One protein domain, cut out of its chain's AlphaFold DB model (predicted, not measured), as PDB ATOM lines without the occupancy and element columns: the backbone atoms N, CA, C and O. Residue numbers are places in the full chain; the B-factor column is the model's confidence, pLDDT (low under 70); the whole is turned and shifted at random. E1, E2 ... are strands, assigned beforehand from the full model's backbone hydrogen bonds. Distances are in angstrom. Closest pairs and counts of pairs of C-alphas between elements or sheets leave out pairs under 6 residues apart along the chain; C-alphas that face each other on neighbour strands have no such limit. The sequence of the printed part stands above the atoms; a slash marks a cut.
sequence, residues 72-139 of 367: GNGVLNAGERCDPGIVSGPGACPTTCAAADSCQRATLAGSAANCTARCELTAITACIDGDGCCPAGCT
ATOM      1  N   GLY A  72      73.984  36.893  -4.469       91.81
ATOM      2  CA  GLY A  72      72.888  36.908  -3.503       91.81
ATOM      3  C   GLY A  72      72.131  35.589  -3.413       91.81
ATOM      4  O   GLY A  72      71.019  35.568  -2.886       91.81
ATOM      5  N   ASN A  73      72.707  34.495  -3.918       92.25
ATOM      6  CA  ASN A  73      72.085  33.174  -3.888       92.25
ATOM      7  C   ASN A  73      72.397  32.380  -2.604       92.25
ATOM      8  O   ASN A  73      71.891  31.269  -2.435       92.25
ATOM      9  N   GLY A  74      73.194  32.942  -1.691       92.94
ATOM     10  CA  GLY A  74      73.574  32.305  -0.433       92.94
ATOM     11  C   GLY A  74      74.737  31.319  -0.547       92.94
ATOM     12  O   GLY A  74      74.977  30.566   0.397       92.94
ATOM     13  N   VAL A  75      75.465  31.309  -1.666       91.69
ATOM     14  CA  VAL A  75      76.651  30.474  -1.900       91.69
ATOM     15  C   VAL A  75      77.776  31.356  -2.437       91.69
ATOM     16  O   VAL A  75      77.532  32.199  -3.282       91.69
ATOM     17  N   LEU A  76      79.016  31.165  -1.973       91.81
ATOM     18  CA  LEU A  76      80.171  31.887  -2.514       91.81
ATOM     19  C   LEU A  76      80.646  31.210  -3.806       91.81
ATOM     20  O   LEU A  76      81.278  30.152  -3.753       91.81
ATOM     21  N   ASN A  77      80.342  31.806  -4.955       90.25
ATOM     22  CA  ASN A  77      80.649  31.231  -6.263       90.25
ATOM     23  C   ASN A  77      82.036  31.655  -6.774       90.25
ATOM     24  O   ASN A  77      82.647  32.617  -6.303       90.25
ATOM     25  N   ALA A  78      82.554  30.932  -7.770       88.00
ATOM     26  CA  ALA A  78      83.818  31.285  -8.407       88.00
ATOM     27  C   ALA A  78      83.719  32.676  -9.063       88.00
ATOM     28  O   ALA A  78      82.896  32.893  -9.948       88.00
ATOM     29  N   GLY A  79      84.571  33.608  -8.626       85.12
ATOM     30  CA  GLY A  79      84.575  35.002  -9.091       85.12
ATOM     31  C   GLY A  79      83.875  35.990  -8.152       85.12
ATOM     32  O   GLY A  79      84.063  37.197  -8.303       85.12
ATOM     33  N   GLU A  80      83.145  35.513  -7.145       92.56
ATOM     34  CA  GLU A  80      82.577  36.358  -6.094       92.56
ATOM     35  C   GLU A  80      83.577  36.545  -4.954       92.56
ATOM     36  O   GLU A  80      84.309  35.633  -4.566       92.56
ATOM     37  N   ARG A  81      83.617  37.755  -4.393       92.00
ATOM     38  CA  ARG A  81      84.424  38.050  -3.199       92.00
ATOM     39  C   ARG A  81      83.641  37.796  -1.914       92.00
ATOM     40  O   ARG A  81      84.244  37.575  -0.866       92.00
ATOM     41  N   CYS A  82      82.320  37.872  -2.013       94.19
ATOM     42  CA  CYS A  82      81.350  37.613  -0.963       94.19
ATOM     43  C   CYS A  82      79.951  37.442  -1.577       94.19
ATOM     44  O   CYS A  82      79.754  37.883  -2.703       94.19
ATOM     45  N   ASP A  83      78.984  36.907  -0.831       95.19
ATOM     46  CA  ASP A  83      77.575  36.802  -1.228       95.19
ATOM     47  C   ASP A  83      76.651  37.400  -0.137       95.19
ATOM     48  O   ASP A  83      76.801  37.066   1.046       95.19
ATOM     49  N   PRO A  84      75.710  38.308  -0.475       92.88
ATOM     50  CA  PRO A  84      74.823  38.942   0.506       92.88
ATOM     51  C   PRO A  84      73.724  38.015   1.055       92.88
ATOM     52  O   PRO A  84      73.109  38.345   2.067       92.88
ATOM     53  N   GLY A  85      73.466  36.872   0.416       92.62
ATOM     54  CA  GLY A  85      72.588  35.815   0.916       92.62
ATOM     55  C   GLY A  85      73.233  34.966   2.019       92.62
ATOM     56  O   GLY A  85      72.519  34.294   2.766       92.62
ATOM     57  N   ILE A  86      74.564  35.016   2.181       93.00
ATOM     58  CA  ILE A  86      75.268  34.400   3.315       93.00
ATOM     59  C   ILE A  86      75.186  35.348   4.517       93.00
ATOM     60  O   ILE A  86      75.849  36.380   4.578       93.00
ATOM     61  N   VAL A  87      74.377  34.973   5.510       89.44
ATOM     62  CA  VAL A  87      74.011  35.847   6.641       89.44
ATOM     63  C   VAL A  87      75.179  36.110   7.606       89.44
ATOM     64  O   VAL A  87      75.241  37.159   8.243       89.44
ATOM     65  N   SER A  88      76.113  35.164   7.737       89.75
ATOM     66  CA  SER A  88      77.300  35.298   8.592       89.75
ATOM     67  C   SER A  88      78.335  34.218   8.280       89.75
ATOM     68  O   SER A  88      77.961  33.115   7.888       89.75
ATOM     69  N   GLY A  89      79.612  34.492   8.556       86.38
ATOM     70  CA  GLY A  89      80.702  33.524   8.393       86.38
ATOM     71  C   GLY A  89      81.463  33.673   7.069       86.38
ATOM     72  O   GLY A  89      81.301  34.678   6.375       86.38
ATOM     73  N   PRO A  90      82.345  32.714   6.731       89.69
ATOM     74  CA  PRO A  90      83.143  32.762   5.509       89.69
ATOM     75  C   PRO A  90      82.262  32.924   4.263       89.69
ATOM     76  O   PRO A  90      81.313  32.171   4.072       89.69
ATOM     77  N   GLY A  91      82.576  33.916   3.427       89.88
ATOM     78  CA  GLY A  91      81.807  34.240   2.223       89.88
ATOM     79  C   GLY A  91      80.686  35.265   2.417       89.88
ATOM     80  O   GLY A  91      80.205  35.788   1.420       89.88
ATOM     81  N   ALA A  92      80.309  35.631   3.648       94.50
ATOM     82  CA  ALA A  92      79.359  36.723   3.887       94.50
ATOM     83  C   ALA A  92      79.934  38.083   3.459       94.50
ATOM     84  O   ALA A  92      81.099  38.388   3.732       94.50
ATOM     85  N   CYS A  93      79.116  38.928   2.824       94.62
ATOM     86  CA  CYS A  93      79.552  40.277   2.462       94.62
ATOM     87  C   CYS A  93      79.748  41.168   3.696       94.62
ATOM     88  O   CYS A  93      78.818  41.315   4.493       94.62
ATOM     89  N   PRO A  94      80.920  41.817   3.853       93.38
ATOM     90  CA  PRO A  94      81.134  42.742   4.954       93.38
ATOM     91  C   PRO A  94      80.220  43.961   4.801       93.38
ATOM     92  O   PRO A  94      80.163  44.583   3.742       93.38
ATOM     93  N   THR A  95      79.523  44.315   5.878       88.94
ATOM     94  CA  THR A  95      78.687  45.526   5.962       88.94
ATOM     95  C   THR A  95      79.397  46.668   6.688       88.94
ATOM     96  O   THR A  95      79.096  47.836   6.457       88.94
ATOM     97  N   THR A  96      80.382  46.336   7.523       88.94
ATOM     98  CA  THR A  96      81.258  47.275   8.225       88.94
ATOM     99  C   THR A  96      82.679  46.740   8.231       88.94
ATOM    100  O   THR A  96      82.885  45.534   8.369       88.94
ATOM    101  N   CYS A  97      83.655  47.637   8.143       91.19
ATOM    102  CA  CYS A  97      85.064  47.295   8.259       91.19
ATOM    103  C   CYS A  97      85.638  47.937   9.519       91.19
ATOM    104  O   CYS A  97      85.417  49.121   9.765       91.19
ATOM    105  N   ALA A  98      86.371  47.153  10.300       88.25
ATOM    106  CA  ALA A  98      87.135  47.639  11.438       88.25
ATOM    107  C   ALA A  98      88.625  47.557  11.104       88.25
ATOM    108  O   ALA A  98      89.068  46.615  10.443       88.25
ATOM    109  N   ALA A  99      89.382  48.560  11.538       85.69
ATOM    110  CA  ALA A  99      90.833  48.503  11.504       85.69
ATOM    111  C   ALA A  99      91.335  47.456  12.510       85.69
ATOM    112  O   ALA A  99      90.693  47.243  13.540       85.69
ATOM    113  N   ALA A 100      92.455  46.793  12.210       79.12
ATOM    114  CA  ALA A 100      93.046  45.830  13.141       79.12
ATOM    115  C   ALA A 100      93.750  46.525  14.320       79.12
ATOM    116  O   ALA A 100      93.818  45.965  15.413       79.12
ATOM    117  N   ASP A 101      94.235  47.746  14.099       83.69
ATOM    118  CA  ASP A 101      94.886  48.615  15.077       83.69
ATOM    119  C   ASP A 101      94.629  50.099  14.733       83.69
ATOM    120  O   ASP A 101      94.004  50.413  13.716       83.69
ATOM    121  N   SER A 102      95.083  51.020  15.588       82.88
ATOM    122  CA  SER A 102      94.922  52.469  15.383       82.88
ATOM    123  C   SER A 102      95.729  53.023  14.204       82.88
ATOM    124  O   SER A 102      95.423  54.107  13.720       82.88
ATOM    125  N   CYS A 103      96.702  52.269  13.685       87.94
ATOM    126  CA  CYS A 103      97.545  52.641  12.552       87.94
ATOM    127  C   CYS A 103      97.029  52.143  11.204       87.94
ATOM    128  O   CYS A 103      97.745  52.164  10.196       87.94
ATOM    129  N   GLN A 104      95.774  51.716  11.151       91.12
ATOM    130  CA  GLN A 104      95.132  51.292   9.924       91.12
ATOM    131  C   GLN A 104      93.815  52.026   9.725       91.12
ATOM    132  O   GLN A 104      93.022  52.226  10.639       91.12
ATOM    133  N   ARG A 105      93.538  52.374   8.471       88.88
ATOM    134  CA  ARG A 105      92.214  52.805   8.040       88.88
ATOM    135  C   ARG A 105      91.554  51.668   7.282       88.88
ATOM    136  O   ARG A 105      92.063  51.237   6.248       88.88
ATOM    137  N   ALA A 106      90.412  51.214   7.784       92.12
ATOM    138  CA  ALA A 106      89.594  50.215   7.119       92.12
ATOM    139  C   ALA A 106      88.484  50.896   6.315       92.12
ATOM    140  O   ALA A 106      87.668  51.628   6.873       92.12
ATOM    141  N   THR A 107      88.448  50.650   5.009       92.88
ATOM    142  CA  THR A 107      87.414  51.187   4.116       92.88
ATOM    143  C   THR A 107      86.683  50.037   3.440       92.88
ATOM    144  O   THR A 107      87.309  49.086   2.974       92.88
ATOM    145  N   LEU A 108      85.351  50.109   3.391       93.62
ATOM    146  CA  LEU A 108      84.546  49.168   2.621       93.62
ATOM    147  C   LEU A 108      84.611  49.565   1.141       93.62
ATOM    148  O   LEU A 108      84.148  50.640   0.766       93.62
ATOM    149  N   ALA A 109      85.186  48.700   0.314       93.31
ATOM    150  CA  ALA A 109      85.269  48.872  -1.131       93.31
ATOM    151  C   ALA A 109      84.372  47.855  -1.849       93.31
ATOM    152  O   ALA A 109      84.173  46.742  -1.365       93.31
ATOM    153  N   GLY A 110      83.874  48.214  -3.035       92.06
ATOM    154  CA  GLY A 110      82.910  47.398  -3.780       92.06
ATOM    155  C   GLY A 110      81.498  47.478  -3.198       92.06
ATOM    156  O   GLY A 110      81.180  48.383  -2.429       92.06
ATOM    157  N   SER A 111      80.625  46.544  -3.578       91.81
ATOM    158  CA  SER A 111      79.244  46.507  -3.077       91.81
ATOM    159  C   SER A 111      78.771  45.079  -2.841       91.81
ATOM    160  O   SER A 111      79.130  44.165  -3.586       91.81
ATOM    161  N   ALA A 112      77.946  44.904  -1.807       91.69
ATOM    162  CA  ALA A 112      77.334  43.617  -1.501       91.69
ATOM    163  C   ALA A 112      76.382  43.184  -2.627       91.69
ATOM    164  O   ALA A 112      76.383  42.023  -3.010       91.69
ATOM    165  N   ALA A 113      75.662  44.141  -3.229       89.81
ATOM    166  CA  ALA A 113      74.759  43.902  -4.355       89.81
ATOM    167  C   ALA A 113      75.461  43.323  -5.592       89.81
ATOM    168  O   ALA A 113      74.829  42.604  -6.349       89.81
ATOM    169  N   ASN A 114      76.753  43.612  -5.781       90.44
ATOM    170  CA  ASN A 114      77.548  43.078  -6.887       90.44
ATOM    171  C   ASN A 114      78.573  42.030  -6.424       90.44
ATOM    172  O   ASN A 114      79.524  41.772  -7.154       90.44
ATOM    173  N   CYS A 115      78.455  41.494  -5.201       93.69
ATOM    174  CA  CYS A 115      79.349  40.458  -4.664       93.69
ATOM    175  C   CYS A 115      80.849  40.822  -4.699       93.69
ATOM    176  O   CYS A 115      81.740  39.970  -4.768       93.69
ATOM    177  N   THR A 116      81.141  42.125  -4.634       93.50
ATOM    178  CA  THR A 116      82.496  42.704  -4.705       93.50
ATOM    179  C   THR A 116      82.930  43.362  -3.397       93.50
ATOM    180  O   THR A 116      84.055  43.874  -3.320       93.50
ATOM    181  N   ALA A 117      82.054  43.375  -2.384       94.06
ATOM    182  CA  ALA A 117      82.323  44.015  -1.103       94.06
ATOM    183  C   ALA A 117      83.547  43.401  -0.410       94.06
ATOM    184  O   ALA A 117      83.690  42.184  -0.292       94.06
ATOM    185  N   ARG A 118      84.446  44.270   0.055       93.25
ATOM    186  CA  ARG A 118      85.670  43.905   0.769       93.25
ATOM    187  C   ARG A 118      86.125  45.005   1.704       93.25
ATOM    188  O   ARG A 118      85.931  46.179   1.411       93.25
ATOM    189  N   CYS A 119      86.835  44.624   2.756       94.38
ATOM    190  CA  CYS A 119      87.587  45.580   3.551       94.38
ATOM    191  C   CYS A 119      88.971  45.791   2.940       94.38
ATOM    192  O   CYS A 119      89.742  44.843   2.783       94.38
ATOM    193  N   GLU A 120      89.273  47.034   2.584       92.75
ATOM    194  CA  GLU A 120      90.620  47.479   2.246       92.75
ATOM    195  C   GLU A 120      91.238  48.133   3.476       92.75
ATOM    196  O   GLU A 120      90.693  49.093   4.023       92.75
ATOM    197  N   LEU A 121      92.367  47.584   3.926       91.88
ATOM    198  CA  LEU A 121      93.151  48.121   5.030       91.88
ATOM    199  C   LEU A 121      94.306  48.930   4.443       91.88
ATOM    200  O   LEU A 121      95.140  48.386   3.722       91.88
ATOM    201  N   THR A 122      94.346  50.224   4.743       90.31
ATOM    202  CA  THR A 122      95.461  51.101   4.361       90.31
ATOM    203  C   THR A 122      96.234  51.489   5.612       90.31
ATOM    204  O   THR A 122      95.633  51.973   6.571       90.31
ATOM    205  N   ALA A 123      97.550  51.280   5.607       88.94
ATOM    206  CA  ALA A 123      98.414  51.695   6.707       88.94
ATOM    207  C   ALA A 123      98.521  53.225   6.758       88.94
ATOM    208  O   ALA A 123      98.735  53.879   5.735       88.94
ATOM    209  N   ILE A 124      98.395  53.786   7.955       88.25
ATOM    210  CA  ILE A 124      98.743  55.175   8.234       88.25
ATOM    211  C   ILE A 124     100.264  55.211   8.397       88.25
ATOM    212  O   ILE A 124     100.820  54.542   9.261       88.25
ATOM    213  N   THR A 125     100.954  55.929   7.511       89.75
ATOM    214  CA  THR A 125     102.426  56.041   7.520       89.75
ATOM    215  C   THR A 125     102.913  57.468   7.759       89.75
ATOM    216  O   THR A 125     104.116  57.710   7.761       89.75
ATOM    217  N   ALA A 126     101.992  58.424   7.877       88.25
ATOM    218  CA  ALA A 126     102.302  59.813   8.172       88.25
ATOM    219  C   ALA A 126     102.323  60.028   9.687       88.25
ATOM    220  O   ALA A 126     101.519  59.428  10.389       88.25
ATOM    221  N   CYS A 127     103.215  60.900  10.148       88.50
ATOM    222  CA  CYS A 127     103.287  61.350  11.534       88.50
ATOM    223  C   CYS A 127     102.210  62.423  11.746       88.50
ATOM    224  O   CYS A 127     102.351  63.521  11.194       88.50
ATOM    225  N   ILE A 128     101.107  62.091  12.417       88.25
ATOM    226  CA  ILE A 128      99.948  62.982  12.564       88.25
ATOM    227  C   ILE A 128      99.548  63.041  14.033       88.25
ATOM    228  O   ILE A 128      98.975  62.108  14.570       88.25
ATOM    229  N   ASP A 129      99.755  64.206  14.640       86.00
ATOM    230  CA  ASP A 129      99.314  64.487  16.004       86.00
ATOM    231  C   ASP A 129      97.804  64.234  16.216       86.00
ATOM    232  O   ASP A 129      96.954  64.811  15.527       86.00
ATOM    233  N   GLY A 130      97.468  63.476  17.258       78.88
ATOM    234  CA  GLY A 130      96.119  63.224  17.761       78.88
ATOM    235  C   GLY A 130      95.308  62.182  16.983       78.88
ATOM    236  O   GLY A 130      94.088  62.120  17.176       78.88
ATOM    237  N   ASP A 131      95.927  61.403  16.092       81.25
ATOM    238  CA  ASP A 131      95.277  60.325  15.343       81.25
ATOM    239  C   ASP A 131      95.367  58.943  16.024       81.25
ATOM    240  O   ASP A 131      94.685  57.999  15.613       81.25
ATOM    241  N   GLY A 132      96.128  58.846  17.119       78.25
ATOM    242  CA  GLY A 132      96.296  57.641  17.929       78.25
ATOM    243  C   GLY A 132      97.196  56.574  17.297       78.25
ATOM    244  O   GLY A 132      97.248  55.447  17.808       78.25
ATOM    245  N   CYS A 133      97.879  56.884  16.193       87.25
ATOM    246  CA  CYS A 133      98.843  56.021  15.525       87.25
ATOM    247  C   CYS A 133     100.285  56.474  15.801       87.25
ATOM    248  O   CYS A 133     100.557  57.641  16.023       87.25
ATOM    249  N   CYS A 134     101.240  55.540  15.774       85.56
ATOM    250  CA  CYS A 134     102.664  55.869  15.781       85.56
ATOM    251  C   CYS A 134     103.443  55.027  14.750       85.56
ATOM    252  O   CYS A 134     103.937  53.939  15.073       85.56
ATOM    253  N   PRO A 135     103.547  55.485  13.488       85.62
ATOM    254  CA  PRO A 135     104.276  54.779  12.437       85.62
ATOM    255  C   PRO A 135     105.797  54.777  12.649       85.62
ATOM    256  O   PRO A 135     106.375  55.648  13.299       85.62
ATOM    257  N   ALA A 136     106.487  53.816  12.026       80.88
ATOM    258  CA  ALA A 136     107.947  53.753  12.062       80.88
ATOM    259  C   ALA A 136     108.584  55.033  11.481       80.88
ATOM    260  O   ALA A 136     108.332  55.397  10.335       80.88
ATOM    261  N   GLY A 137     109.449  55.684  12.265       79.00
ATOM    262  CA  GLY A 137     110.103  56.949  11.901       79.00
ATOM    263  C   GLY A 137     109.418  58.202  12.458       79.00
ATOM    264  O   GLY A 137     110.008  59.280  12.394       79.00
ATOM    265  N   CYS A 138     108.229  58.065  13.046       83.88
ATOM    266  CA  CYS A 138     107.584  59.120  13.817       83.88
ATOM    267  C   CYS A 138     108.109  59.131  15.259       83.88
ATOM    268  O   CYS A 138     108.582  58.127  15.794       83.88
ATOM    269  N   THR A 139     108.106  60.307  15.871       79.75
ATOM    270  CA  THR A 139     108.660  60.567  17.201       79.75
ATOM    271  C   THR A 139     107.735  61.520  17.938       79.75
ATOM    272  O   THR A 139     107.029  62.288  17.300       79.75
TER     273      THR A 139
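AT A GLANCE: This is residues 72 to 139 of the 367 residues of an uncharacterized protein of Bradymonadaceae bacterium (UniProt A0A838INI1). The printed part has little regular structure: a slender rod of mostly loops, with one twisted hairpin of two strands, E1 and E2, in its middle. A long looped stretch, residues 72 to 103, comes before the hairpin, and a looped tail, residues 124 to 139, makes the opposite end of the rod. Of 68 residues, 12 are in the two named strands, E1 then E2, antiparallel; the class is all strand, with no named helix. The whole is loose, with a radius of gyration of the C-alphas of 15.7 A and spans of 50 by 19 by 16 A.

HOW THE PARTS SIT: E1, residues 104 to 109, and E2, residues 118 to 123, form a hairpin through a short link of 8 residues. Their directions stand at 152 degrees. C-alphas 106 and 121 face each other at 4.6 A. N 105 and O 122, 2.9 A apart, and N 109 and O 118, 2.8 A apart, are within hydrogen-bond range.

IN THESE COORDINATES: E1 begins at C-alpha 104 (95.132, 51.292, 9.924) and is 15.0 A long. E2 is 16.1 A long and ends at C-alpha 123 (98.414, 51.695, 6.707).

THE WHOLE: The C-alphas of Asn 73 and Thr 139, the two farthest apart, are 50.3 A apart. The printed part has no cut, its mean pLDDT is 89.3, and no printed residue is under 70.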